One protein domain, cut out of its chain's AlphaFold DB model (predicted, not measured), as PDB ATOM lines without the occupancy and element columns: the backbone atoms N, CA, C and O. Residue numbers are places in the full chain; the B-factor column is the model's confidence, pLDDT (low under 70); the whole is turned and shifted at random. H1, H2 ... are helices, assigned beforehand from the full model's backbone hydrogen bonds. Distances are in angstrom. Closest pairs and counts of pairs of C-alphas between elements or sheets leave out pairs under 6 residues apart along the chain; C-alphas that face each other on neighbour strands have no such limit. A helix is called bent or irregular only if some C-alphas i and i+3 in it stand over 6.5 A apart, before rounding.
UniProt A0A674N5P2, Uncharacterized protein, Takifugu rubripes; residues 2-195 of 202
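Overview. This is residues 2 to 195 of the 202 residues of an uncharacterized protein of Takifugu rubripes (UniProt A0A674N5P2). Three crossed helices, H1, H3 and H4, form a small cluster with short H5 close to H1 and H4; a huge open loop, residues 93 to 156, joins it to a separate run of helices, H6, H7 and H8. Of that loop, residues 96 to 156 stick out. The 194 printed residues include eight named helices, H1 to H8 in order, and no named strand: all helix, with under half of the residues, 96, in named elements. The whole is extended, with a radius of gyration of the C-alphas of 25.5 A and spans of 82 by 55 by 43 A.

Along the chain. H1, residues 2 to 10, begins at C-alpha 2 (-39.110, 0.459, -8.742). H2 is residues 21 to 24, H3 26 to 40 (21.2 A) and H4 44 to 70 (39.0 A). H5, residues 86 to 92, is only just irregular: C-alphas 87 and 90 are 6.9 A apart. H6 is residues 157 to 164, H7 166 to 171, and H8, 174 to 193 (28.7 A), ends at C-alpha 193 (-18.775, 29.168, -42.503).

Arrangement. The hub, H3, touches H1 with residues 36 to 40 alone, closest C-alphas Ala 8 and Ile 36, 6.1 A, opposite ways at a tilt of 36 degrees, only just steep. H3 touches H4 about perpendicular, 80 degrees, closest C-alphas Ser 37 and Ser 44, 4.9 A. H2 and H3 only just touch, only at the corner, with 3 pairs of C-alphas within 8 A. H7 and H8 are close but not clearly touching, closest C-alphas Leu 169 and Arg 177, 5.8 A. H8 and H4 are apart. Every O i to N i+4 pair is within hydrogen-bond range in H1, H3, H4, H6, H7 and H8; H5 has 1 of 3, and 3 of 4 O i to N i+3 pairs; H2 is too short for an i+4 pair.

Size, cuts and confidence. The farthest C-alphas, Gly 72 and Asn 120, are 82.1 A apart. The printed part has no cut. The links H4 to H5 and H5 to H6 are long, with 15 and 64 residues. Mean pLDDT of the printed part is 70.4; residues 92 to 155 are among those under 70.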
ATOM      1  N   ASP A   2     -39.597  -0.902  -8.459       87.69
ATOM      2  CA  ASP A   2     -39.110   0.459  -8.742       87.69
ATOM      3  C   ASP A   2     -37.596   0.628  -8.534       87.69
ATOM      4  O   ASP A   2     -36.955   1.343  -9.293       87.69
ATOM      5  N   GLU A   3     -36.993  -0.102  -7.591       92.31
ATOM      6  CA  GLU A   3     -35.528  -0.151  -7.407       92.31
ATOM      7  C   GLU A   3     -34.826  -0.697  -8.646       92.31
ATOM      8  O   GLU A   3     -33.877  -0.093  -9.131       92.31
ATOM      9  N   LYS A   4     -35.360  -1.784  -9.219       91.44
ATOM     10  CA  LYS A   4     -34.837  -2.367 -10.459       91.44
ATOM     11  C   LYS A   4     -34.942  -1.380 -11.621       91.44
ATOM     12  O   LYS A   4     -34.033  -1.323 -12.438       91.44
ATOM     13  N   LEU A   5     -36.013  -0.581 -11.677       93.56
ATOM     14  CA  LEU A   5     -36.160   0.475 -12.680       93.56
ATOM     15  C   LEU A   5     -35.125   1.591 -12.488       93.56
ATOM     16  O   LEU A   5     -34.514   2.000 -13.469       93.56
ATOM     17  N   ILE A   6     -34.899   2.057 -11.255       93.19
ATOM     18  CA  ILE A   6     -33.885   3.088 -10.978       93.19
ATOM     19  C   ILE A   6     -32.493   2.579 -11.350       93.19
ATOM     20  O   ILE A   6     -31.772   3.263 -12.071       93.19
ATOM     21  N   SER A   7     -32.139   1.369 -10.910       93.06
ATOM     22  CA  SER A   7     -30.861   0.745 -11.246       93.06
ATOM     23  C   SER A   7     -30.707   0.539 -12.750       93.06
ATOM     24  O   SER A   7     -29.631   0.783 -13.280       93.06
ATOM     25  N   ALA A   8     -31.764   0.137 -13.459       93.00
ATOM     26  CA  ALA A   8     -31.719   0.005 -14.909       93.00
ATOM     27  C   ALA A   8     -31.458   1.363 -15.575       93.00
ATOM     28  O   ALA A   8     -30.510   1.468 -16.342       93.00
ATOM     29  N   VAL A   9     -32.227   2.405 -15.237       92.81
ATOM     30  CA  VAL A   9     -32.070   3.754 -15.813       92.81
ATOM     31  C   VAL A   9     -30.709   4.372 -15.486       92.81
ATOM     32  O   VAL A   9     -30.155   5.075 -16.326       92.81
ATOM     33  N   PHE A  10     -30.143   4.086 -14.313       91.19
ATOM     34  CA  PHE A  10     -28.798   4.533 -13.940       91.19
ATOM     35  C   PHE A  10     -27.719   4.080 -14.937       91.19
ATOM     36  O   PHE A  10     -26.769   4.816 -15.179       91.19
ATOM     37  N   ASN A  11     -27.888   2.917 -15.573       91.00
ATOM     38  CA  ASN A  11     -26.940   2.416 -16.574       91.00
ATOM     39  C   ASN A  11     -27.063   3.101 -17.949       91.00
ATOM     40  O   ASN A  11     -26.221   2.862 -18.808       91.00
ATOM     41  N   TYR A  12     -28.086   3.935 -18.162       90.94
ATOM     42  CA  TYR A  12     -28.355   4.616 -19.433       90.94
ATOM     43  C   TYR A  12     -28.307   6.142 -19.245       90.94
ATOM     44  O   TYR A  12     -29.350   6.784 -19.047       90.94
ATOM     45  N   PRO A  13     -27.106   6.755 -19.265       86.06
ATOM     46  CA  PRO A  13     -26.935   8.188 -19.042       86.06
ATOM     47  C   PRO A  13     -27.705   9.059 -20.044       86.06
ATOM     48  O   PRO A  13     -28.141  10.148 -19.679       86.06
ATOM     49  N   GLU A  14     -27.987   8.581 -21.254       86.81
ATOM     50  CA  GLU A  14     -28.806   9.257 -22.270       86.81
ATOM     51  C   GLU A  14     -30.235   9.575 -21.799       86.81
ATOM     52  O   GLU A  14     -30.899  10.457 -22.350       86.81
ATOM     53  N   LEU A  15     -30.713   8.921 -20.734       88.25
ATOM     54  CA  LEU A  15     -32.047   9.146 -20.175       88.25
ATOM     55  C   LEU A  15     -32.113  10.282 -19.147       88.25
ATOM     56  O   LEU A  15     -33.189  10.854 -18.925       88.25
ATOM     57  N   TYR A  16     -30.996  10.633 -18.508       85.88
ATOM     58  CA  TYR A  16     -30.989  11.592 -17.396       85.88
ATOM     59  C   TYR A  16     -29.865  12.627 -17.458       85.88
ATOM     60  O   TYR A  16     -30.058  13.749 -16.981       85.88
ATOM     61  N   ASN A  17     -28.728  12.294 -18.062       82.88
ATOM     62  CA  ASN A  17     -27.573  13.163 -18.161       82.88
ATOM     63  C   ASN A  17     -27.700  14.087 -19.375       82.88
ATOM     64  O   ASN A  17     -27.543  13.686 -20.519       82.88
ATOM     65  N   VAL A  18     -27.965  15.360 -19.114       77.88
ATOM     66  CA  VAL A  18     -28.193  16.377 -20.148       77.88
ATOM     67  C   VAL A  18     -26.915  16.885 -20.813       77.88
ATOM     68  O   VAL A  18     -27.015  17.634 -21.781       77.88
ATOM     69  N   THR A  19     -25.747  16.549 -20.260       73.62
ATOM     70  CA  THR A  19     -24.448  17.075 -20.698       73.62
ATOM     71  C   THR A  19     -23.789  16.203 -21.756       73.62
ATOM     72  O   THR A  19     -22.789  16.621 -22.327       73.62
ATOM     73  N   ILE A  20     -24.310  14.999 -22.015       76.00
ATOM     74  CA  ILE A  20     -23.779  14.133 -23.069       76.00
ATOM     75  C   ILE A  20     -24.463  14.433 -24.414       76.00
ATOM     76  O   ILE A  20     -25.671  14.691 -24.432       76.00
ATOM     77  N   PRO A  21     -23.732  14.384 -25.545       63.66
ATOM     78  CA  PRO A  21     -24.298  14.608 -26.880       63.66
ATOM     79  C   PRO A  21     -25.497  13.696 -27.179       63.66
ATOM     80  O   PRO A  21     -26.534  14.151 -27.672       63.66
ATOM     81  N   ASP A  22     -25.399  12.434 -26.758       67.12
ATOM     82  CA  ASP A  22     -26.406  11.394 -26.985       67.12
ATOM     83  C   ASP A  22     -27.730  11.645 -26.256       67.12
ATOM     84  O   ASP A  22     -28.751  11.065 -26.621       67.12
ATOM     85  N   TYR A  23     -27.775  12.577 -25.297       70.75
ATOM     86  CA  TYR A  23     -29.028  13.001 -24.675       70.75
ATOM     87  C   TYR A  23     -30.026  13.559 -25.707       70.75
ATOM     88  O   TYR A  23     -31.245  13.439 -25.550       70.75
ATOM     89  N   ARG A  24     -29.522  14.220 -26.759       66.38
ATOM     90  CA  ARG A  24     -30.357  14.785 -27.832       66.38
ATOM     91  C   ARG A  24     -30.693  13.763 -28.919       66.38
ATOM     92  O   ARG A  24     -31.571  14.034 -29.730       66.38
ATOM     93  N   CYS A  25     -30.044  12.600 -28.915       78.75
ATOM     94  CA  CYS A  25     -30.285  11.549 -29.890       78.75
ATOM     95  C   CYS A  25     -31.570  10.784 -29.540       78.75
ATOM     96  O   CYS A  25     -31.642  10.046 -28.553       78.75
ATOM     97  N   THR A  26     -32.611  10.961 -30.357       81.50
ATOM     98  CA  THR A  26     -33.897  10.276 -30.167       81.50
ATOM     99  C   THR A  26     -33.744   8.756 -30.237       81.50
ATOM    100  O   THR A  26     -34.312   8.065 -29.389       81.50
ATOM    101  N   ASP A  27     -32.915   8.254 -31.153       81.69
ATOM    102  CA  ASP A  27     -32.708   6.817 -31.369       81.69
ATOM    103  C   ASP A  27     -31.959   6.148 -30.215       81.69
ATOM    104  O   ASP A  27     -32.319   5.044 -29.797       81.69
ATOM    105  N   SER A  28     -30.965   6.839 -29.646       84.12
ATOM    106  CA  SER A  28     -30.222   6.367 -28.472       84.12
ATOM    107  C   SER A  28     -31.163   6.186 -27.277       84.12
ATOM    108  O   SER A  28     -31.286   5.092 -26.726       84.12
ATOM    109  N   ARG A  29     -31.972   7.206 -26.961       87.69
ATOM    110  CA  ARG A  29     -32.968   7.119 -25.876       87.69
ATOM    111  C   ARG A  29     -34.038   6.062 -26.137       87.69
ATOM    112  O   ARG A  29     -34.477   5.397 -25.200       87.69
ATOM    113  N   ALA A  30     -34.504   5.927 -27.379       88.12
ATOM    114  CA  ALA A  30     -35.483   4.905 -27.739       88.12
ATOM    115  C   ALA A  30     -34.909   3.496 -27.523       88.12
ATOM    116  O   ALA A  30     -35.586   2.629 -26.966       88.12
ATOM    117  N   SER A  31     -33.642   3.292 -27.890       91.25
ATOM    118  CA  SER A  31     -32.913   2.039 -27.678       91.25
ATOM    119  C   SER A  31     -32.698   1.749 -26.191       91.25
ATOM    120  O   SER A  31     -32.982   0.639 -25.742       91.25
ATOM    121  N   ALA A  32     -32.326   2.755 -25.397       93.06
ATOM    122  CA  ALA A  32     -32.209   2.646 -23.945       93.06
ATOM    123  C   ALA A  32     -33.524   2.190 -23.295       93.06
ATOM    124  O   ALA A  32     -33.563   1.216 -22.541       93.06
ATOM    125  N   TRP A  33     -34.641   2.839 -23.642       94.81
ATOM    126  CA  TRP A  33     -35.959   2.465 -23.129       94.81
ATOM    127  C   TRP A  33     -36.401   1.067 -23.561       94.81
ATOM    128  O   TRP A  33     -37.089   0.389 -22.794       94.81
ATOM    129  N   ARG A  34     -36.021   0.625 -24.764       94.50
ATOM    130  CA  ARG A  34     -36.262  -0.745 -25.228       94.50
ATOM    131  C   ARG A  34     -35.472  -1.753 -24.393       94.50
ATOM    132  O   ARG A  34     -36.046  -2.733 -23.932       94.50
ATOM    133  N   ASN A  35     -34.197  -1.489 -24.124       93.44
ATOM    134  CA  ASN A  35     -33.365  -2.387 -23.324       93.44
ATOM    135  C   ASN A  35     -33.849  -2.480 -21.868       93.44
ATOM    136  O   ASN A  35     -33.915  -3.571 -21.306       93.44
ATOM    137  N   ILE A  36     -34.263  -1.356 -21.273       94.75
ATOM    138  CA  ILE A  36     -34.868  -1.332 -19.931       94.75
ATOM    139  C   ILE A  36     -36.178  -2.129 -19.905       94.75
ATOM    140  O   ILE A  36     -36.415  -2.890 -18.968       94.75
ATOM    141  N   SER A  37     -37.016  -1.965 -20.931       95.19
ATOM    142  CA  SER A  37     -38.273  -2.703 -21.093       95.19
ATOM    143  C   SER A  37     -38.041  -4.216 -21.107       95.19
ATOM    144  O   SER A  37     -38.677  -4.937 -20.337       95.19
ATOM    145  N   ILE A  38     -37.069  -4.680 -21.900       94.19
ATOM    146  CA  ILE A  38     -36.674  -6.093 -21.977       94.19
ATOM    147  C   ILE A  38     -36.150  -6.586 -20.623       94.19
ATOM    148  O   ILE A  38     -36.605  -7.613 -20.127       94.19
ATOM    149  N   ALA A  39     -35.246  -5.836 -19.986       92.31
ATOM    150  CA  ALA A  39     -34.642  -6.227 -18.711       92.31
ATOM    151  C   ALA A  39     -35.662  -6.333 -17.560       92.31
ATOM    152  O   ALA A  39     -35.486  -7.131 -16.639       92.31
ATOM    153  N   LEU A  40     -36.720  -5.519 -17.592       92.44
ATOM    154  CA  LEU A  40     -37.771  -5.503 -16.572       92.44
ATOM    155  C   LEU A  40     -38.974  -6.389 -16.916       92.44
ATOM    156  O   LEU A  40     -39.827  -6.580 -16.049       92.44
ATOM    157  N   GLY A  41     -39.069  -6.890 -18.151       92.44
ATOM    158  CA  GLY A  41     -40.246  -7.612 -18.639       92.44
ATOM    159  C   GLY A  41     -41.517  -6.756 -18.638       92.44
ATOM    160  O   GLY A  41     -42.607  -7.273 -18.415       92.44
ATOM    161  N   LEU A  42     -41.384  -5.438 -18.827       91.81
ATOM    162  CA  LEU A  42     -42.501  -4.487 -18.848       91.81
ATOM    163  C   LEU A  42     -42.537  -3.720 -20.171       91.81
ATOM    164  O   LEU A  42     -41.474  -3.470 -20.736       91.81
ATOM    165  N   PRO A  43     -43.710  -3.255 -20.638       94.12
ATOM    166  CA  PRO A  43     -43.795  -2.376 -21.800       94.12
ATOM    167  C   PRO A  43     -42.971  -1.095 -21.614       94.12
ATOM    168  O   PRO A  43     -42.957  -0.503 -20.532       94.12
ATOM    169  N   SER A  44     -42.329  -0.634 -22.689       91.00
ATOM    170  CA  SER A  44     -41.485   0.569 -22.677       91.00
ATOM    171  C   SER A  44     -42.211   1.796 -22.119       91.00
ATOM    172  O   SER A  44     -41.641   2.557 -21.335       91.00
ATOM    173  N   ASP A  45     -43.491   1.959 -22.446       91.25
ATOM    174  CA  ASP A  45     -44.278   3.112 -22.008       91.25
ATOM    175  C   ASP A  45     -44.626   3.060 -20.516       91.25
ATOM    176  O   ASP A  45     -44.646   4.095 -19.847       91.25
ATOM    177  N   GLU A  46     -44.770   1.859 -19.951       92.94
ATOM    178  CA  GLU A  46     -44.934   1.670 -18.510       92.94
ATOM    179  C   GLU A  46     -43.663   2.068 -17.753       92.94
ATOM    180  O   GLU A  46     -43.724   2.780 -16.747       92.94
ATOM    181  N   CYS A  47     -42.497   1.658 -18.265       93.38
ATOM    182  CA  CYS A  47     -41.198   2.042 -17.716       93.38
ATOM    183  C   CYS A  47     -41.012   3.563 -17.746       93.38
ATOM    184  O   CYS A  47     -40.647   4.153 -16.725       93.38
ATOM    185  N   LYS A  48     -41.325   4.211 -18.877       91.62
ATOM    186  CA  LYS A  48     -41.257   5.674 -19.028       91.62
ATOM    187  C   LYS A  48     -42.186   6.387 -18.048       91.62
ATOM    188  O   LYS A  48     -41.759   7.326 -17.377       91.62
ATOM    189  N   ARG A  49     -43.443   5.941 -17.934       93.44
ATOM    190  CA  ARG A  49     -44.446   6.540 -17.039       93.44
ATOM    191  C   ARG A  49     -44.040   6.415 -15.575       93.44
ATOM    192  O   ARG A  49     -44.072   7.405 -14.844       93.44
ATOM    193  N   LYS A  50     -43.596   5.229 -15.149       93.31
ATOM    194  CA  LYS A  50     -43.082   5.019 -13.787       93.31
ATOM    195  C   LYS A  50     -41.855   5.876 -13.512       93.31
ATOM    196  O   LYS A  50     -41.804   6.540 -12.480       93.31
ATOM    197  N   TRP A  51     -40.900   5.915 -14.440       94.06
ATOM    198  CA  TRP A  51     -39.708   6.746 -14.297       94.06
ATOM    199  C   TRP A  51     -40.048   8.232 -14.182       94.06
ATOM    200  O   TRP A  51     -39.511   8.906 -13.305       94.06
ATOM    201  N   LYS A  52     -40.975   8.733 -15.009       90.75
ATOM    202  CA  LYS A  52     -41.469  10.114 -14.934       90.75
ATOM    203  C   LYS A  52     -42.009  10.431 -13.539       90.75
ATOM    204  O   LYS A  52     -41.514  11.354 -12.906       90.75
ATOM    205  N   ASN A  53     -42.923   9.611 -13.018       91.88
ATOM    206  CA  ASN A  53     -43.503   9.815 -11.684       91.88
ATOM    207  C   ASN A  53     -42.441   9.823 -10.571       91.88
ATOM    208  O   ASN A  53     -42.501  10.633  -9.644       91.88
ATOM    209  N   MET A  54     -41.454   8.930 -10.665       91.69
ATOM    210  CA  MET A  54     -40.351   8.840  -9.704       91.69
ATOM    211  C   MET A  54     -39.449  10.077  -9.781       91.69
ATOM    212  O   MET A  54     -39.142  10.687  -8.760       91.69
ATOM    213  N   ARG A  55     -39.079  10.500 -10.994       90.38
ATOM    214  CA  ARG A  55     -38.280  11.705 -11.227       90.38
ATOM    215  C   ARG A  55     -39.010  12.964 -10.757       90.38
ATOM    216  O   ARG A  55     -38.394  13.798 -10.103       90.38
ATOM    217  N   ASP A  56     -40.302  13.095 -11.035       89.00
ATOM    218  CA  ASP A  56     -41.106  14.246 -10.609       89.00
ATOM    219  C   ASP A  56     -41.169  14.341  -9.080       89.00
ATOM    220  O   ASP A  56     -40.971  15.416  -8.502       89.00
ATOM    221  N   ARG A  57     -41.354  13.201  -8.401       89.94
ATOM    222  CA  ARG A  57     -41.291  13.126  -6.938       89.94
ATOM    223  C   ARG A  57     -39.909  13.497  -6.402       89.94
ATOM    224  O   ARG A  57     -39.831  14.316  -5.489       89.94
ATOM    225  N   TYR A  58     -38.840  12.963  -6.994       89.94
ATOM    226  CA  TYR A  58     -37.461  13.304  -6.632       89.94
ATOM    227  C   TYR A  58     -37.212  14.815  -6.736       89.94
ATOM    228  O   TYR A  58     -36.752  15.440  -5.783       89.94
ATOM    229  N   LEU A  59     -37.588  15.432  -7.861       87.00
ATOM    230  CA  LEU A  59     -37.417  16.869  -8.081       87.00
ATOM    231  C   LEU A  59     -38.214  17.710  -7.080       87.00
ATOM    232  O   LEU A  59     -37.730  18.753  -6.631       87.00
ATOM    233  N   LYS A  60     -39.421  17.267  -6.710       86.69
ATOM    234  CA  LYS A  60     -40.217  17.917  -5.663       86.69
ATOM    235  C   LYS A  60     -39.494  17.865  -4.320       86.69
ATOM    236  O   LYS A  60     -39.385  18.896  -3.667       86.69
ATOM    237  N   GLU A  61     -38.965  16.711  -3.927       86.06
ATOM    238  CA  GLU A  61     -38.236  16.563  -2.663       86.06
ATOM    239  C   GLU A  61     -36.952  17.390  -2.623       86.06
ATOM    240  O   GLU A  61     -36.737  18.122  -1.660       86.06
ATOM    241  N   VAL A  62     -36.151  17.366  -3.691       85.06
ATOM    242  CA  VAL A  62     -34.941  18.196  -3.799       85.06
ATOM    243  C   VAL A  62     -35.285  19.682  -3.678       85.06
ATOM    244  O   VAL A  62     -34.619  20.420  -2.953       85.06
ATOM    245  N   ARG A  63     -36.362  20.138  -4.332       84.44
ATOM    246  CA  ARG A  63     -36.822  21.530  -4.233       84.44
ATOM    247  C   ARG A  63     -37.252  21.895  -2.811       84.44
ATOM    248  O   ARG A  63     -36.936  22.993  -2.353       84.44
ATOM    249  N   MET A  64     -37.964  20.998  -2.128       82.25
ATOM    250  CA  MET A  64     -38.393  21.217  -0.746       82.25
ATOM    251  C   MET A  64     -37.193  21.281   0.198       82.25
ATOM    252  O   MET A  64     -37.120  22.204   0.997       82.25
ATOM    253  N   GLU A  65     -36.201  20.403   0.049       82.06
ATOM    254  CA  GLU A  65     -34.997  20.452   0.883       82.06
ATOM    255  C   GLU A  65     -34.159  21.707   0.667       82.06
ATOM    256  O   GLU A  65     -33.665  22.286   1.631       82.06
ATOM    257  N   ILE A  66     -34.017  22.169  -0.578       82.44
ATOM    258  CA  ILE A  66     -33.344  23.444  -0.854       82.44
ATOM    259  C   ILE A  66     -34.087  24.596  -0.163       82.44
ATOM    260  O   ILE A  66     -33.448  25.516   0.346       82.44
ATOM    261  N   LYS A  67     -35.426  24.560  -0.123       81.12
ATOM    262  CA  LYS A  67     -36.241  25.576   0.555       81.12
ATOM    263  C   LYS A  67     -36.106  25.496   2.081       81.12
ATOM    264  O   LYS A  67     -35.888  26.531   2.700       81.12
ATOM    265  N   SER A  68     -36.174  24.305   2.674       80.00
ATOM    266  CA  SER A  68     -36.045  24.116   4.126       80.00
ATOM    267  C   SER A  68     -34.639  24.457   4.631       80.00
ATOM    268  O   SER A  68     -34.511  25.182   5.614       80.00
ATOM    269  N   LYS A  69     -33.580  24.082   3.893       78.88
ATOM    270  CA  LYS A  69     -32.193  24.477   4.209       78.88
ATOM    271  C   LYS A  69     -32.014  25.995   4.257       78.88
ATOM    272  O   LYS A  69     -31.320  26.496   5.134       78.88
ATOM    273  N   LYS A  70     -32.667  26.738   3.356       78.19
ATOM    274  CA  LYS A  70     -32.668  28.214   3.375       78.19
ATOM    275  C   LYS A  70     -33.408  28.798   4.581       78.19
ATOM    276  O   LYS A  70     -33.092  29.905   4.992       78.19
ATOM    277  N   GLN A  71     -34.365  28.060   5.135       78.50
ATOM    278  CA  GLN A  71     -35.134  28.439   6.321       78.50
ATOM    279  C   GLN A  71     -34.448  28.006   7.635       78.50
ATOM    280  O   GLN A  71     -34.976  28.275   8.710       78.50
ATOM    281  N   GLY A  72     -33.279  27.356   7.562       75.88
ATOM    282  CA  GLY A  72     -32.531  26.854   8.719       75.88
ATOM    283  C   GLY A  72     -32.976  25.475   9.219       75.88
ATOM    284  O   GLY A  72     -32.417  24.977  10.190       75.88
ATOM    285  N   GLU A  73     -33.938  24.829   8.552       74.50
ATOM    286  CA  GLU A  73     -34.468  23.523   8.949       74.50
ATOM    287  C   GLU A  73     -33.982  22.435   7.981       74.50
ATOM    288  O   GLU A  73     -34.355  22.390   6.806       74.50
ATOM    289  N   ILE A  74     -33.118  21.538   8.452       70.69
ATOM    290  CA  ILE A  74     -32.617  20.418   7.646       70.69
ATOM    291  C   ILE A  74     -33.501  19.206   7.926       70.69
ATOM    292  O   ILE A  74     -33.203  18.395   8.799       70.69
ATOM    293  N   VAL A  75     -34.596  19.081   7.179       70.50
ATOM    294  CA  VAL A  75     -35.440  17.882   7.225       70.50
ATOM    295  C   VAL A  75     -34.996  16.929   6.113       70.50
ATOM    296  O   VAL A  75     -35.212  17.245   4.941       70.50
ATOM    297  N   PRO A  76     -34.375  15.779   6.434       68.94
ATOM    298  CA  PRO A  76     -34.042  14.788   5.421       68.94
ATOM    299  C   PRO A  76     -35.320  14.164   4.853       68.94
ATOM    300  O   PRO A  76     -36.263  13.849   5.589       68.94
ATOM    301  N   SER A  77     -35.360  13.958   3.538       75.38
ATOM    302  CA  SER A  77     -36.477  13.247   2.913       75.38
ATOM    303  C   SER A  77     -36.641  11.830   3.474       75.38
ATOM    304  O   SER A  77     -35.690  11.055   3.556       75.38
ATOM    305  N   LYS A  78     -37.892  11.466   3.783       80.06
ATOM    306  CA  LYS A  78     -38.296  10.122   4.236       80.06
ATOM    307  C   LYS A  78     -38.458   9.119   3.089       80.06
ATOM    308  O   LYS A  78     -38.838   7.971   3.316       80.06
ATOM    309  N   TRP A  79     -38.264   9.540   1.844       86.19
ATOM    310  CA  TRP A  79     -38.525   8.679   0.700       86.19
ATOM    311  C   TRP A  79     -37.348   7.756   0.407       86.19
ATOM    312  O   TRP A  79     -36.250   8.199   0.081       86.19
ATOM    313  N   LYS A  80     -37.601   6.445   0.454       87.00
ATOM    314  CA  LYS A  80     -36.577   5.402   0.287       87.00
ATOM    315  C   LYS A  80     -35.782   5.454  -1.025       87.00
ATOM    316  O   LYS A  80     -34.669   4.950  -1.072       87.00
ATOM    317  N   TYR A  81     -36.321   6.067  -2.081       88.12
ATOM    318  CA  TYR A  81     -35.639   6.189  -3.380       88.12
ATOM    319  C   TYR A  81     -34.836   7.468  -3.538       88.12
ATOM    320  O   TYR A  81     -34.154   7.647  -4.544       88.12
ATOM    321  N   ARG A  82     -34.878   8.344  -2.535       87.00
ATOM    322  CA  ARG A  82     -34.217   9.633  -2.593       87.00
ATOM    323  C   ARG A  82     -32.722   9.514  -2.882       87.00
ATOM    324  O   ARG A  82     -32.238  10.160  -3.802       87.00
ATOM    325  N   GLN A  83     -32.014   8.705  -2.098       86.12
ATOM    326  CA  GLN A  83     -30.567   8.527  -2.248       86.12
ATOM    327  C   GLN A  83     -30.230   7.779  -3.542       86.12
ATOM    328  O   GLN A  83     -29.289   8.147  -4.236       86.12
ATOM    329  N   LEU A  84     -31.040   6.782  -3.917       87.19
ATOM    330  CA  LEU A  84     -30.830   6.026  -5.154       87.19
ATOM    331  C   LEU A  84     -30.953   6.895  -6.410       87.19
ATOM    332  O   LEU A  84     -30.367   6.552  -7.426       87.19
ATOM    333  N   MET A  85     -31.712   7.990  -6.364       89.56
ATOM    334  CA  MET A  85     -31.907   8.902  -7.497       89.56
ATOM    335  C   MET A  85     -30.991  10.133  -7.444       89.56
ATOM    336  O   MET A  85     -31.114  11.024  -8.285       89.56
ATOM    337  N   ASP A  86     -30.055  10.196  -6.490       87.38
ATOM    338  CA  ASP A  86     -29.224  11.386  -6.284       87.38
ATOM    339  C   ASP A  86     -28.224  11.641  -7.419       87.38
ATOM    340  O   ASP A  86     -27.830  12.777  -7.670       87.38
ATOM    341  N   PHE A  87     -27.924  10.614  -8.216       87.75
ATOM    342  CA  PHE A  87     -27.142  10.745  -9.448       87.75
ATOM    343  C   PHE A  87     -27.770  11.702 -10.478       87.75
ATOM    344  O   PHE A  87     -27.091  12.152 -11.400       87.75
ATOM    345  N   ILE A  88     -29.062  12.023 -10.343       87.62
ATOM    346  CA  ILE A  88     -29.759  12.984 -11.202       87.62
ATOM    347  C   ILE A  88     -29.507  14.424 -10.730       87.62
ATOM    348  O   ILE A  88     -29.580  15.342 -11.549       87.62
ATOM    349  N   ALA A  89     -29.197  14.650  -9.445       84.12
ATOM    350  CA  ALA A  89     -29.057  15.984  -8.848       84.12
ATOM    351  C   ALA A  89     -28.150  16.932  -9.655       84.12
ATOM    352  O   ALA A  89     -28.589  18.056  -9.925       84.12
ATOM    353  N   PRO A  90     -26.953  16.504 -10.119       80.56
ATOM    354  CA  PRO A  90     -26.050  17.368 -10.882       80.56
ATOM    355  C   PRO A  90     -26.648  17.864 -12.208       80.56
ATOM    356  O   PRO A  90     -26.263  18.913 -12.714       80.56
ATOM    357  N   PHE A  91     -27.621  17.133 -12.760       78.31
ATOM    358  CA  PHE A  91     -28.213  17.377 -14.080       78.31
ATOM    359  C   PHE A  91     -29.652  17.920 -14.007       78.31
ATOM    360  O   PHE A  91     -30.200  18.410 -14.999       78.31
ATOM    361  N   ALA A  92     -30.285  17.841 -12.835       69.19
ATOM    362  CA  ALA A  92     -31.670  18.237 -12.591       69.19
ATOM    363  C   ALA A  92     -31.911  19.754 -12.705       69.19
ATOM    364  O   ALA A  92     -33.017  20.173 -13.055       69.19
ATOM    365  N   GLY A  93     -30.892  20.578 -12.436       57.16
ATOM    366  CA  GLY A  93     -30.995  22.044 -12.422       57.16
ATOM    367  C   GLY A  93     -31.083  22.705 -13.803       57.16
ATOM    368  O   GLY A  93     -31.555  23.834 -13.914       57.16
ATOM    369  N   THR A  94     -30.694  22.003 -14.868       50.31
ATOM    370  CA  THR A  94     -30.520  22.609 -16.200       50.31
ATOM    371  C   THR A  94     -31.832  22.757 -16.985       50.31
ATOM    372  O   THR A  94     -31.880  23.473 -17.980       50.31
ATOM    373  N   ARG A  95     -32.932  22.108 -16.570       44.47
ATOM    374  CA  ARG A  95     -34.135  21.965 -17.422       44.47
ATOM    375  C   ARG A  95     -35.352  22.822 -17.091       44.47
ATOM    376  O   ARG A  95     -36.287  22.823 -17.886       44.47
ATOM    377  N   SER A  96     -35.374  23.592 -16.007       35.56
ATOM    378  CA  SER A  96     -36.596  24.327 -15.620       35.56
ATOM    379  C   SER A  96     -36.890  25.600 -16.450       35.56
ATOM    380  O   SER A  96     -37.482  26.537 -15.921       35.56
ATOM    381  N   CYS A  97     -36.481  25.677 -17.724       28.41
ATOM    382  CA  CYS A  97     -36.715  26.855 -18.577       28.41
ATOM    383  C   CYS A  97     -37.021  26.556 -20.064       28.41
ATOM    384  O   CYS A  97     -37.095  27.500 -20.848       28.41
ATOM    385  N   VAL A  98     -37.168  25.292 -20.499       33.53
ATOM    386  CA  VAL A  98     -37.276  24.986 -21.951       33.53
ATOM    387  C   VAL A  98     -38.331  23.938 -22.332       33.53
ATOM    388  O   VAL A  98     -38.293  23.417 -23.439       33.53
ATOM    389  N   ALA A  99     -39.287  23.619 -21.464       38.84
ATOM    390  CA  ALA A  99     -40.399  22.745 -21.833       38.84
ATOM    391  C   ALA A  99     -41.702  23.532 -21.724       38.84
ATOM    392  O   ALA A  99     -42.232  23.618 -20.630       38.84
ATOM    393  N   ASP A 100     -42.094  24.162 -22.834       36.50
ATOM    394  CA  ASP A 100     -43.478  24.503 -23.211       36.50
ATOM    395  C   ASP A 100     -43.487  25.045 -24.656       36.50
ATOM    396  O   ASP A 100     -43.917  26.165 -24.882       36.50
ATOM    397  N   ILE A 101     -42.948  24.298 -25.636       44.66
ATOM    398  CA  ILE A 101     -43.321  24.426 -27.064       44.66
ATOM    399  C   ILE A 101     -43.113  23.060 -27.746       44.66
ATOM    400  O   ILE A 101     -42.015  22.729 -28.182       44.66
ATOM    401  N   CYS A 102     -44.176  22.262 -27.767       38.69
ATOM    402  CA  CYS A 102     -44.507  21.192 -28.722       38.69
ATOM    403  C   CYS A 102     -45.937  20.802 -28.312       38.69
ATOM    404  O   CYS A 102     -46.123  20.222 -27.249       38.69
ATOM    405  N   GLY A 103     -46.988  21.329 -28.939       36.41
ATOM    406  CA  GLY A 103     -47.334  21.002 -30.318       36.41
ATOM    407  C   GLY A 103     -47.993  19.628 -30.296       36.41
ATOM    408  O   GLY A 103     -47.303  18.637 -30.488       36.41
ATOM    409  N   ASN A 104     -49.279  19.585 -29.946       33.47
ATOM    410  CA  ASN A 104     -50.104  18.387 -30.056       33.47
ATOM    411  C   ASN A 104     -51.357  18.793 -30.837       33.47
ATOM    412  O   ASN A 104     -52.407  19.053 -30.257       33.47
ATOM    413  N   ASP A 105     -51.165  18.965 -32.140       40.59
ATOM    414  CA  ASP A 105     -52.232  18.819 -33.123       40.59
ATOM    415  C   ASP A 105     -52.426  17.310 -33.277       40.59
ATOM    416  O   ASP A 105     -51.446  16.614 -33.535       40.59
ATOM    417  N   ASP A 106     -53.611  16.800 -32.947       36.94
ATOM    418  CA  ASP A 106     -54.327  15.850 -33.802       36.94
ATOM    419  C   ASP A 106     -55.649  15.395 -33.159       36.94
ATOM    420  O   ASP A 106     -55.707  14.986 -31.995       36.94
ATOM    421  N   HIS A 107     -56.663  15.393 -34.028       46.81
ATOM    422  CA  HIS A 107     -57.944  14.686 -34.002       46.81
ATOM    423  C   HIS A 107     -59.117  15.226 -33.168       46.81
ATOM    424  O   HIS A 107     -59.358  14.801 -32.041       46.81
ATOM    425  N   ASP A 108     -59.977  15.996 -33.843       36.91
ATOM    426  CA  ASP A 108     -61.428  15.843 -33.703       36.91
ATOM    427  C   ASP A 108     -62.055  15.688 -35.101       36.91
ATOM    428  O   ASP A 108     -61.668  16.368 -36.053       36.91
ATOM    429  N   ASN A 109     -62.953  14.719 -35.231       43.09
ATOM    430  CA  ASN A 109     -63.565  14.236 -36.464       43.09
ATOM    431  C   ASN A 109     -65.085  14.301 -36.276       43.09
ATOM    432  O   ASN A 109     -65.571  13.660 -35.343       43.09
ATOM    433  N   PRO A 110     -65.841  14.979 -37.154       42.81
ATOM    434  CA  PRO A 110     -67.265  14.719 -37.281       42.81
ATOM    435  C   PRO A 110     -67.644  14.270 -38.702       42.81
ATOM    436  O   PRO A 110     -67.508  15.001 -39.678       42.81
ATOM    437  N   ASP A 111     -68.102  13.022 -38.733       32.72
ATOM    438  CA  ASP A 111     -69.170  12.410 -39.534       32.72
ATOM    439  C   ASP A 111     -69.975  13.318 -40.495       32.72
ATOM    440  O   ASP A 111     -70.589  14.295 -40.066       32.72
ATOM    441  N   GLU A 112     -70.062  12.925 -41.773       37.00
ATOM    442  CA  GLU A 112     -71.225  13.204 -42.634       37.00
ATOM    443  C   GLU A 112     -71.301  12.182 -43.784       37.00
ATOM    444  O   GLU A 112     -70.295  11.812 -44.395       37.00
ATOM    445  N   SER A 113     -72.510  11.678 -44.026       38.00
ATOM    446  CA  SER A 113     -72.833  10.548 -44.900       38.00
ATOM    447  C   SER A 113     -73.057  10.972 -46.352       38.00
ATOM    448  O   SER A 113     -73.633  12.015 -46.626       38.00
ATOM    449  N   GLY A 114     -72.747  10.087 -47.304       27.06
ATOM    450  CA  GLY A 114     -73.203  10.238 -48.689       27.06
ATOM    451  C   GLY A 114     -72.767   9.091 -49.598       27.06
ATOM    452  O   GLY A 114     -71.606   8.996 -49.970       27.06
ATOM    453  N   SER A 115     -73.713   8.216 -49.948       31.64
ATOM    454  CA  SER A 115     -73.561   7.108 -50.905       31.64
ATOM    455  C   SER A 115     -73.220   7.581 -52.324       31.64
ATOM    456  O   SER A 115     -73.723   8.615 -52.754       31.64
ATOM    457  N   THR A 116     -72.480   6.779 -53.096       29.44
ATOM    458  CA  THR A 116     -72.934   6.164 -54.368       29.44
ATOM    459  C   THR A 116     -71.819   5.347 -55.036       29.44
ATOM    460  O   THR A 116     -70.641   5.456 -54.716       29.44
ATOM    461  N   GLU A 117     -72.284   4.444 -55.886       28.97
ATOM    462  CA  GLU A 117     -71.701   3.232 -56.449       28.97
ATOM    463  C   GLU A 117     -70.596   3.471 -57.494       28.97
ATOM    464  O   GLU A 117     -70.476   4.565 -58.041       28.97
ATOM    465  N   GLY A 118     -69.854   2.416 -57.854       30.20
ATOM    466  CA  GLY A 118     -69.134   2.397 -59.133       30.20
ATOM    467  C   GLY A 118     -67.891   1.518 -59.174       30.20
ATOM    468  O   GLY A 118     -66.871   1.829 -58.577       30.20
ATOM    469  N   GLU A 119     -68.003   0.430 -59.922       27.34
ATOM    470  CA  GLU A 119     -67.015  -0.595 -60.259       27.34
ATOM    471  C   GLU A 119     -65.680  -0.057 -60.822       27.34
ATOM    472  O   GLU A 119     -65.655   0.944 -61.534       27.34
ATOM    473  N   ASN A 120     -64.570  -0.773 -60.590       29.05
ATOM    474  CA  ASN A 120     -63.859  -1.597 -61.593       29.05
ATOM    475  C   ASN A 120     -62.379  -1.815 -61.187       29.05
ATOM    476  O   ASN A 120     -61.660  -0.880 -60.843       29.05
ATOM    477  N   ALA A 121     -61.923  -3.066 -61.242       31.95
ATOM    478  CA  ALA A 121     -60.504  -3.454 -61.242       31.95
ATOM    479  C   ALA A 121     -60.005  -3.492 -62.719       31.95
ATOM    480  O   ALA A 121     -60.802  -3.161 -63.595       31.95
ATOM    481  N   PRO A 122     -58.786  -3.954 -63.094       38.28
ATOM    482  CA  PRO A 122     -57.636  -4.415 -62.303       38.28
ATOM    483  C   PRO A 122     -56.241  -3.952 -62.837       38.28
ATOM    484  O   PRO A 122     -56.141  -3.315 -63.881       38.28
ATOM    485  N   SER A 123     -55.175  -4.425 -62.160       29.72
ATOM    486  CA  SER A 123     -53.812  -4.696 -62.698       29.72
ATOM    487  C   SER A 123     -52.907  -3.461 -62.954       29.72
ATOM    488  O   SER A 123     -53.392  -2.388 -63.261       29.72
ATOM    489  N   GLU A 124     -51.572  -3.449 -62.857       27.08
ATOM    490  CA  GLU A 124     -50.520  -4.454 -62.685       27.08
ATOM    491  C   GLU A 124     -49.156  -3.730 -62.448       27.08
ATOM    492  O   GLU A 124     -48.976  -2.595 -62.875       27.08
ATOM    493  N   LEU A 125     -48.171  -4.449 -61.884       30.08
ATOM    494  CA  LEU A 125     -46.752  -4.448 -62.312       30.08
ATOM    495  C   LEU A 125     -45.764  -3.299 -61.905       30.08
ATOM    496  O   LEU A 125     -45.579  -2.310 -62.600       30.08
ATOM    497  N   VAL A 126     -44.918  -3.628 -60.907       28.52
ATOM    498  CA  VAL A 126     -43.433  -3.770 -61.014       28.52
ATOM    499  C   VAL A 126     -42.428  -2.627 -60.701       28.52
ATOM    500  O   VAL A 126     -42.449  -1.538 -61.255       28.52
ATOM    501  N   LYS A 127     -41.406  -3.069 -59.930       32.66
ATOM    502  CA  LYS A 127     -39.972  -2.683 -59.821       32.66
ATOM    503  C   LYS A 127     -39.532  -1.486 -58.960       32.66
ATOM    504  O   LYS A 127     -39.405  -0.359 -59.415       32.66
ATOM    505  N   THR A 128     -39.021  -1.833 -57.775       32.34
ATOM    506  CA  THR A 128     -37.731  -1.346 -57.235       32.34
ATOM    507  C   THR A 128     -36.599  -1.622 -58.246       32.34
ATOM    508  O   THR A 128     -36.672  -2.642 -58.942       32.34
ATOM    509  N   PRO A 129     -35.533  -0.795 -58.330       34.12
ATOM    510  CA  PRO A 129     -34.416  -0.927 -57.376       34.12
ATOM    511  C   PRO A 129     -33.663   0.395 -57.025       34.12
ATOM    512  O   PRO A 129     -33.486   1.280 -57.855       34.12
ATOM    513  N   GLN A 130     -33.154   0.492 -55.786       34.00
ATOM    514  CA  GLN A 130     -31.923   1.252 -55.429       34.00
ATOM    515  C   GLN A 130     -30.678   0.554 -56.073       34.00
ATOM    516  O   GLN A 130     -30.911  -0.530 -56.609       34.00
ATOM    517  N   PRO A 131     -29.378   0.979 -56.003       46.69
ATOM    518  CA  PRO A 131     -28.706   1.858 -55.017       46.69
ATOM    519  C   PRO A 131     -27.441   2.634 -55.523       46.69
ATOM    520  O   PRO A 131     -27.166   2.702 -56.715       46.69
ATOM    521  N   LEU A 132     -26.617   3.093 -54.557       25.81
ATOM    522  CA  LEU A 132     -25.166   3.401 -54.624       25.81
ATOM    523  C   LEU A 132     -24.818   4.847 -55.042       25.81
ATOM    524  O   LEU A 132     -25.157   5.287 -56.127       25.81
ATOM    525  N   GLY A 133     -24.128   5.687 -54.270       28.06
ATOM    526  CA  GLY A 133     -23.179   5.487 -53.177       28.06
ATOM    527  C   GLY A 133     -21.930   6.317 -53.502       28.06
ATOM    528  O   GLY A 133     -21.405   6.179 -54.601       28.06
ATOM    529  N   LYS A 134     -21.464   7.176 -52.584       34.97
ATOM    530  CA  LYS A 134     -20.078   7.680 -52.533       34.97
ATOM    531  C   LYS A 134     -19.778   8.223 -51.135       34.97
ATOM    532  O   LYS A 134     -20.264   9.265 -50.716       34.97
ATOM    533  N   SER A 135     -19.015   7.393 -50.436       29.22
ATOM    534  CA  SER A 135     -18.254   7.648 -49.218       29.22
ATOM    535  C   SER A 135     -17.024   8.517 -49.522       29.22
ATOM    536  O   SER A 135     -16.662   8.664 -50.690       29.22
ATOM    537  N   LEU A 136     -16.339   8.922 -48.440       28.83
ATOM    538  CA  LEU A 136     -15.011   9.549 -48.298       28.83
ATOM    539  C   LEU A 136     -15.064  11.082 -48.125       28.83
ATOM    540  O   LEU A 136     -15.619  11.766 -48.968       28.83
ATOM    541  N   GLN A 137     -14.470  11.720 -47.110       32.97
ATOM    542  CA  GLN A 137     -13.807  11.297 -45.870       32.97
ATOM    543  C   GLN A 137     -13.600  12.558 -44.984       32.97
ATOM    544  O   GLN A 137     -13.632  13.679 -45.477       32.97
ATOM    545  N   SER A 138     -13.386  12.345 -43.681       37.16
ATOM    546  CA  SER A 138     -13.075  13.337 -42.628       37.16
ATOM    547  C   SER A 138     -11.772  14.129 -42.869       37.16
ATOM    548  O   SER A 138     -10.857  13.624 -43.518       37.16
ATOM    549  N   PRO A 139     -11.655  15.335 -42.284       37.75
ATOM    550  CA  PRO A 139     -10.754  15.558 -41.138       37.75
ATOM    551  C   PRO A 139     -11.512  16.357 -40.043       37.75
ATOM    552  O   PRO A 139     -12.521  16.978 -40.321       37.75
ATOM    553  N   SER A 140     -11.189  16.402 -38.757       29.53
ATOM    554  CA  SER A 140      -9.923  16.239 -38.074       29.53
ATOM    555  C   SER A 140     -10.177  15.880 -36.605       29.53
ATOM    556  O   SER A 140     -11.260  16.066 -36.050       29.53
ATOM    557  N   LYS A 141      -9.142  15.327 -35.995       37.91
ATOM    558  CA  LYS A 141      -9.103  14.725 -34.667       37.91
ATOM    559  C   LYS A 141      -8.953  15.833 -33.622       37.91
ATOM    560  O   LYS A 141      -8.065  16.663 -33.777       37.91
ATOM    561  N   TRP A 142      -9.728  15.786 -32.540       31.17
ATOM    562  CA  TRP A 142      -9.382  16.493 -31.302       31.17
ATOM    563  C   TRP A 142      -9.082  15.492 -30.179       31.17
ATOM    564  O   TRP A 142      -9.622  14.381 -30.193       31.17
ATOM    565  N   PRO A 143      -8.144  15.826 -29.276       37.66
ATOM    566  CA  PRO A 143      -7.386  14.846 -28.517       37.66
ATOM    567  C   PRO A 143      -8.197  14.130 -27.446       37.66
ATOM    568  O   PRO A 143      -9.105  14.662 -26.816       37.66
ATOM    569  N   LYS A 144      -7.770  12.894 -27.238       45.34
ATOM    570  CA  LYS A 144      -8.128  12.005 -26.148       45.34
ATOM    571  C   LYS A 144      -7.385  12.457 -24.884       45.34
ATOM    572  O   LYS A 144      -6.161  12.451 -24.895       45.34
ATOM    573  N   ASP A 145      -8.118  12.776 -23.825       38.34
ATOM    574  CA  ASP A 145      -7.642  12.812 -22.432       38.34
ATOM    575  C   ASP A 145      -8.872  12.464 -21.565       38.34
ATOM    576  O   ASP A 145      -9.896  13.133 -21.656       38.34
ATOM    577  N   ASN A 146      -9.062  11.244 -21.058       36.28
ATOM    578  CA  ASN A 146      -8.386  10.528 -19.971       36.28
ATOM    579  C   ASN A 146      -8.404  11.260 -18.609       36.28
ATOM    580  O   ASN A 146      -7.683  12.219 -18.402       36.28
ATOM    581  N   GLY A 147      -9.169  10.715 -17.650       37.44
ATOM    582  CA  GLY A 147      -8.992  10.948 -16.206       37.44
ATOM    583  C   GLY A 147      -9.909  11.993 -15.551       37.44
ATOM    584  O   GLY A 147     -10.045  13.110 -16.026       37.44
ATOM    585  N   GLY A 148     -10.540  11.625 -14.426       35.03
ATOM    586  CA  GLY A 148     -11.264  12.546 -13.531       35.03
ATOM    587  C   GLY A 148     -10.347  13.610 -12.894       35.03
ATOM    588  O   GLY A 148      -9.134  13.535 -13.014       35.03
ATOM    589  N   ALA A 149     -10.821  14.606 -12.145       39.59
ATOM    590  CA  ALA A 149     -12.069  14.741 -11.392       39.59
ATOM    591  C   ALA A 149     -12.352  16.258 -11.089       39.59
ATOM    592  O   ALA A 149     -11.999  17.074 -11.933       39.59
ATOM    593  N   PRO A 150     -13.050  16.688 -10.005       53.03
ATOM    594  CA  PRO A 150     -14.129  17.689  -9.999       53.03
ATOM    595  C   PRO A 150     -13.663  19.110  -9.555       53.03
ATOM    596  O   PRO A 150     -12.605  19.570  -9.956       53.03
ATOM    597  N   PRO A 151     -14.448  19.844  -8.745       51.19
ATOM    598  CA  PRO A 151     -15.096  21.117  -9.054       51.19
ATOM    599  C   PRO A 151     -14.145  22.332  -9.055       51.19
ATOM    600  O   PRO A 151     -13.829  22.865  -8.000       51.19
ATOM    601  N   ASN A 152     -13.740  22.801 -10.232       44.56
ATOM    602  CA  ASN A 152     -13.398  24.200 -10.540       44.56
ATOM    603  C   ASN A 152     -12.798  24.230 -11.945       44.56
ATOM    604  O   ASN A 152     -11.615  24.503 -12.124       44.56
ATOM    605  N   ARG A 153     -13.597  23.928 -12.974       53.06
ATOM    606  CA  ARG A 153     -13.216  24.456 -14.283       53.06
ATOM    607  C   ARG A 153     -13.561  25.944 -14.198       53.06
ATOM    608  O   ARG A 153     -14.755  26.224 -14.042       53.06
ATOM    609  N   PRO A 154     -12.583  26.873 -14.164       54.12
ATOM    610  CA  PRO A 154     -12.904  28.288 -14.262       54.12
ATOM    611  C   PRO A 154     -13.774  28.418 -15.502       54.12
ATOM    612  O   PRO A 154     -13.420  27.905 -16.567       54.12
ATOM    613  N   ARG A 155     -14.992  28.926 -15.301       66.31
ATOM    614  CA  ARG A 155     -15.940  29.048 -16.396       66.31
ATOM    615  C   ARG A 155     -15.267  29.910 -17.454       66.31
ATOM    616  O   ARG A 155     -14.739  30.964 -17.108       66.31
ATOM    617  N   ASP A 156     -15.251  29.407 -18.678       82.94
ATOM    618  CA  ASP A 156     -14.620  30.072 -19.807       82.94
ATOM    619  C   ASP A 156     -15.184  31.499 -19.952       82.94
ATOM    620  O   ASP A 156     -16.362  31.731 -19.652       82.94
ATOM    621  N   GLU A 157     -14.348  32.465 -20.336       79.25
ATOM    622  CA  GLU A 157     -14.762  33.865 -20.479       79.25
ATOM    623  C   GLU A 157     -15.885  34.002 -21.512       79.25
ATOM    624  O   GLU A 157     -16.863  34.713 -21.260       79.25
ATOM    625  N   ASP A 158     -15.820  33.231 -22.599       81.94
ATOM    626  CA  ASP A 158     -16.848  33.204 -23.637       81.94
ATOM    627  C   ASP A 158     -18.133  32.553 -23.117       81.94
ATOM    628  O   ASP A 158     -19.248  32.995 -23.408       81.94
ATOM    629  N   GLU A 159     -18.006  31.534 -22.264       83.44
ATOM    630  CA  GLU A 159     -19.156  30.909 -21.615       83.44
ATOM    631  C   GLU A 159     -19.841  31.879 -20.634       83.44
ATOM    632  O   GLU A 159     -21.072  31.974 -20.600       83.44
ATOM    633  N   LEU A 160     -19.063  32.636 -19.854       86.00
ATOM    634  CA  LEU A 160     -19.572  33.685 -18.966       86.00
ATOM    635  C   LEU A 160     -20.226  34.824 -19.752       86.00
ATOM    636  O   LEU A 160     -21.315  35.272 -19.380       86.00
ATOM    637  N   PHE A 161     -19.609  35.256 -20.848       90.62
ATOM    638  CA  PHE A 161     -20.143  36.276 -21.742       90.62
ATOM    639  C   PHE A 161     -21.481  35.841 -22.349       90.62
ATOM    640  O   PHE A 161     -22.477  36.559 -22.235       90.62
ATOM    641  N   MET A 162     -21.564  34.624 -22.885       90.00
ATOM    642  CA  MET A 162     -22.805  34.077 -23.440       90.00
ATOM    643  C   MET A 162     -23.907  33.957 -22.377       90.00
ATOM    644  O   MET A 162     -25.072  34.282 -22.631       90.00
ATOM    645  N   LEU A 163     -23.556  33.553 -21.151       84.06
ATOM    646  CA  LEU A 163     -24.500  33.508 -20.032       84.06
ATOM    647  C   LEU A 163     -24.932  34.900 -19.552       84.06
ATOM    648  O   LEU A 163     -26.056  35.046 -19.061       84.06
ATOM    649  N   SER A 164     -24.100  35.928 -19.731       88.44
ATOM    650  CA  SER A 164     -24.428  37.310 -19.365       88.44
ATOM    651  C   SER A 164     -25.625  37.867 -20.148       88.44
ATOM    652  O   SER A 164     -26.340  38.733 -19.644       88.44
ATOM    653  N   PHE A 165     -25.938  37.313 -21.328       92.25
ATOM    654  CA  PHE A 165     -27.125  37.692 -22.103       92.25
ATOM    655  C   PHE A 165     -28.433  37.098 -21.571       92.25
ATOM    656  O   PHE A 165     -29.517  37.566 -21.931       92.25
ATOM    657  N   VAL A 166     -28.386  36.091 -20.694       91.00
ATOM    658  CA  VAL A 166     -29.591  35.396 -20.207       91.00
ATOM    659  C   VAL A 166     -30.597  36.341 -19.526       91.00
ATOM    660  O   VAL A 166     -31.788  36.248 -19.842       91.00
ATOM    661  N   PRO A 167     -30.195  37.267 -18.631       87.81
ATOM    662  CA  PRO A 167     -31.115  38.239 -18.040       87.81
ATOM    663  C   PRO A 167     -31.750  39.168 -19.082       87.81
ATOM    664  O   PRO A 167     -32.950  39.431 -19.013       87.81
ATOM    665  N   ALA A 168     -30.976  39.618 -20.075       90.88
ATOM    666  CA  ALA A 168     -31.481  40.472 -21.149       90.88
ATOM    667  C   ALA A 168     -32.521  39.730 -22.000       90.88
ATOM    668  O   ALA A 168     -33.622  40.237 -22.204       90.88
ATOM    669  N   LEU A 169     -32.231  38.487 -22.399       91.44
ATOM    670  CA  LEU A 169     -33.156  37.643 -23.159       91.44
ATOM    671  C   LEU A 169     -34.445  37.340 -22.388       91.44
ATOM    672  O   LEU A 169     -35.510  37.245 -22.995       91.44
ATOM    673  N   LYS A 170     -34.380  37.187 -21.059       89.12
ATOM    674  CA  LYS A 170     -35.564  36.952 -20.214       89.12
ATOM    675  C   LYS A 170     -36.475  38.171 -20.083       89.12
ATOM    676  O   LYS A 170     -37.657  37.988 -19.815       89.12
ATOM    677  N   ARG A 171     -35.944  39.380 -20.275       89.19
ATOM    678  CA  ARG A 171     -36.716  40.629 -20.232       89.19
ATOM    679  C   ARG A 171     -37.479  40.904 -21.534       89.19
ATOM    680  O   ARG A 171     -38.393  41.720 -21.538       89.19
ATOM    681  N   LEU A 172     -37.118  40.236 -22.629       90.50
ATOM    682  CA  LEU A 172     -37.790  40.385 -23.919       90.50
ATOM    683  C   LEU A 172     -39.114  39.610 -23.964       90.50
ATOM    684  O   LEU A 172     -39.228  38.510 -23.420       90.50
ATOM    685  N   ALA A 173     -40.087  40.149 -24.703       90.00
ATOM    686  CA  ALA A 173     -41.306  39.426 -25.055       90.00
ATOM    687  C   ALA A 173     -40.971  38.124 -25.819       90.00
ATOM    688  O   ALA A 173     -39.976  38.095 -26.553       90.00
ATOM    689  N   PRO A 174     -41.784  37.053 -25.711       89.06
ATOM    690  CA  PRO A 174     -41.457  35.741 -26.280       89.06
ATOM    691  C   PRO A 174     -41.084  35.765 -27.768       89.06
ATOM    692  O   PRO A 174     -40.097  35.137 -28.153       89.06
ATOM    693  N   GLN A 175     -41.815  36.537 -28.580       90.44
ATOM    694  CA  GLN A 175     -41.541  36.704 -30.011       90.44
ATOM    695  C   GLN A 175     -40.181  37.366 -30.256       90.44
ATOM    696  O   GLN A 175     -39.352  36.826 -30.985       90.44
ATOM    697  N   LYS A 176     -39.902  38.484 -29.577       90.88
ATOM    698  CA  LYS A 176     -38.621  39.196 -29.691       90.88
ATOM    699  C   LYS A 176     -37.447  38.357 -29.209       90.88
ATOM    700  O   LYS A 176     -36.402  38.343 -29.841       90.88
ATOM    701  N   ARG A 177     -37.638  37.580 -28.143       91.50
ATOM    702  CA  ARG A 177     -36.637  36.628 -27.654       91.50
ATOM    703  C   ARG A 177     -36.321  35.537 -28.682       91.50
ATOM    704  O   ARG A 177     -35.167  35.126 -28.770       91.50
ATOM    705  N   CYS A 178     -37.321  35.048 -29.418       89.25
ATOM    706  CA  CYS A 178     -37.121  34.083 -30.503       89.25
ATOM    707  C   CYS A 178     -36.313  34.712 -31.648       89.25
ATOM    708  O   CYS A 178     -35.268  34.183 -32.018       89.25
ATOM    709  N   GLU A 179     -36.734  35.892 -32.110       93.88
ATOM    710  CA  GLU A 179     -36.058  36.661 -33.164       93.88
ATOM    711  C   GLU A 179     -34.575  36.908 -32.833       93.88
ATOM    712  O   GLU A 179     -33.695  36.642 -33.650       93.88
ATOM    713  N   THR A 180     -34.273  37.351 -31.608       94.44
ATOM    714  CA  THR A 180     -32.893  37.597 -31.164       94.44
ATOM    715  C   THR A 180     -32.046  36.326 -31.161       94.44
ATOM    716  O   THR A 180     -30.890  36.368 -31.567       94.44
ATOM    717  N   LYS A 181     -32.598  35.182 -30.734       90.75
ATOM    718  CA  LYS A 181     -31.859  33.909 -30.740       90.75
ATOM    719  C   LYS A 181     -31.510  33.447 -32.151       90.75
ATOM    720  O   LYS A 181     -30.394  32.987 -32.357       90.75
ATOM    721  N   ILE A 182     -32.443  33.591 -33.095       93.56
ATOM    722  CA  ILE A 182     -32.209  33.251 -34.505       93.56
ATOM    723  C   ILE A 182     -31.078  34.117 -35.064       93.56
ATOM    724  O   ILE A 182     -30.145  33.587 -35.652       93.56
ATOM    725  N   LYS A 183     -31.101  35.430 -34.800       92.88
ATOM    726  CA  LYS A 183     -30.038  36.347 -35.237       92.88
ATOM    727  C   LYS A 183     -28.670  35.992 -34.655       92.88
ATOM    728  O   LYS A 183     -27.691  35.996 -35.387       92.88
ATOM    729  N   ILE A 184     -28.599  35.643 -33.367       94.81
ATOM    730  CA  ILE A 184     -27.342  35.191 -32.748       94.81
ATOM    731  C   ILE A 184     -26.823  33.930 -33.451       94.81
ATOM    732  O   ILE A 184     -25.649  33.866 -33.790       94.81
ATOM    733  N   GLN A 185     -27.686  32.941 -33.704       86.38
ATOM    734  CA  GLN A 185     -27.289  31.719 -34.412       86.38
ATOM    735  C   GLN A 185     -26.820  31.997 -35.840       86.38
ATOM    736  O   GLN A 185     -25.840  31.403 -36.273       86.38
ATOM    737  N   GLN A 186     -27.494  32.903 -36.547       85.81
ATOM    738  CA  GLN A 186     -27.097  33.308 -37.888       85.81
ATOM    739  C   GLN A 186     -25.705  33.949 -37.888       85.81
ATOM    740  O   GLN A 186     -24.872  33.548 -38.687       85.81
ATOM    741  N   ILE A 187     -25.422  34.863 -36.953       91.81
ATOM    742  CA  ILE A 187     -24.094  35.484 -36.819       91.81
ATOM    743  C   ILE A 187     -23.016  34.424 -36.562       91.81
ATOM    744  O   ILE A 187     -21.970  34.457 -37.198       91.81
ATOM    745  N   MET A 188     -23.274  33.465 -35.665       89.88
ATOM    746  CA  MET A 188     -22.325  32.377 -35.389       89.88
ATOM    747  C   MET A 188     -22.082  31.512 -36.630       89.88
ATOM    748  O   MET A 188     -20.944  31.183 -36.937       89.88
ATOM    749  N   TYR A 189     -23.143  31.181 -37.368       91.00
ATOM    750  CA  TYR A 189     -23.038  30.416 -38.606       91.00
ATOM    751  C   TYR A 189     -22.244  31.169 -39.682       91.00
ATOM    752  O   TYR A 189     -21.365  30.594 -40.313       91.00
ATOM    753  N   GLU A 190     -22.511  32.459 -39.883       91.19
ATOM    754  CA  GLU A 190     -21.764  33.277 -40.842       91.19
ATOM    755  C   GLU A 190     -20.281  33.370 -40.449       91.19
ATOM    756  O   GLU A 190     -19.421  33.171 -41.300       91.19
ATOM    757  N   ALA A 191     -19.971  33.571 -39.165       88.06
ATOM    758  CA  ALA A 191     -18.593  33.593 -38.674       88.06
ATOM    759  C   ALA A 191     -17.869  32.239 -38.835       88.06
ATOM    760  O   ALA A 191     -16.677  32.203 -39.114       88.06
ATOM    761  N   GLU A 192     -18.573  31.116 -38.672       83.88
ATOM    762  CA  GLU A 192     -17.976  29.779 -38.794       83.88
ATOM    763  C   GLU A 192     -17.794  29.327 -40.252       83.88
ATOM    764  O   GLU A 192     -16.865  28.574 -40.549       83.88
ATOM    765  N   PHE A 193     -18.677  29.754 -41.162       82.50
ATOM    766  CA  PHE A 193     -18.775  29.168 -42.503       82.50
ATOM    767  C   PHE A 193     -18.563  30.153 -43.662       82.50
ATOM    768  O   PHE A 193     -18.265  29.698 -44.768       82.50
ATOM    769  N   ASN A 194     -18.654  31.471 -43.450       67.94
ATOM    770  CA  ASN A 194     -18.560  32.459 -44.536       67.94
ATOM    771  C   ASN A 194     -17.205  33.186 -44.642       67.94
ATOM    772  O   ASN A 194     -17.007  33.921 -45.608       67.94
ATOM    773  N   ASP A 195     -16.231  32.921 -43.765       59.34
ATOM    774  CA  ASP A 195     -14.876  33.514 -43.821       59.34
ATOM    775  C   ASP A 195     -13.944  32.890 -44.892       59.34
ATOM    776  O   ASP A 195     -12.719  32.919 -44.789       59.34
TER     777      ASP A 195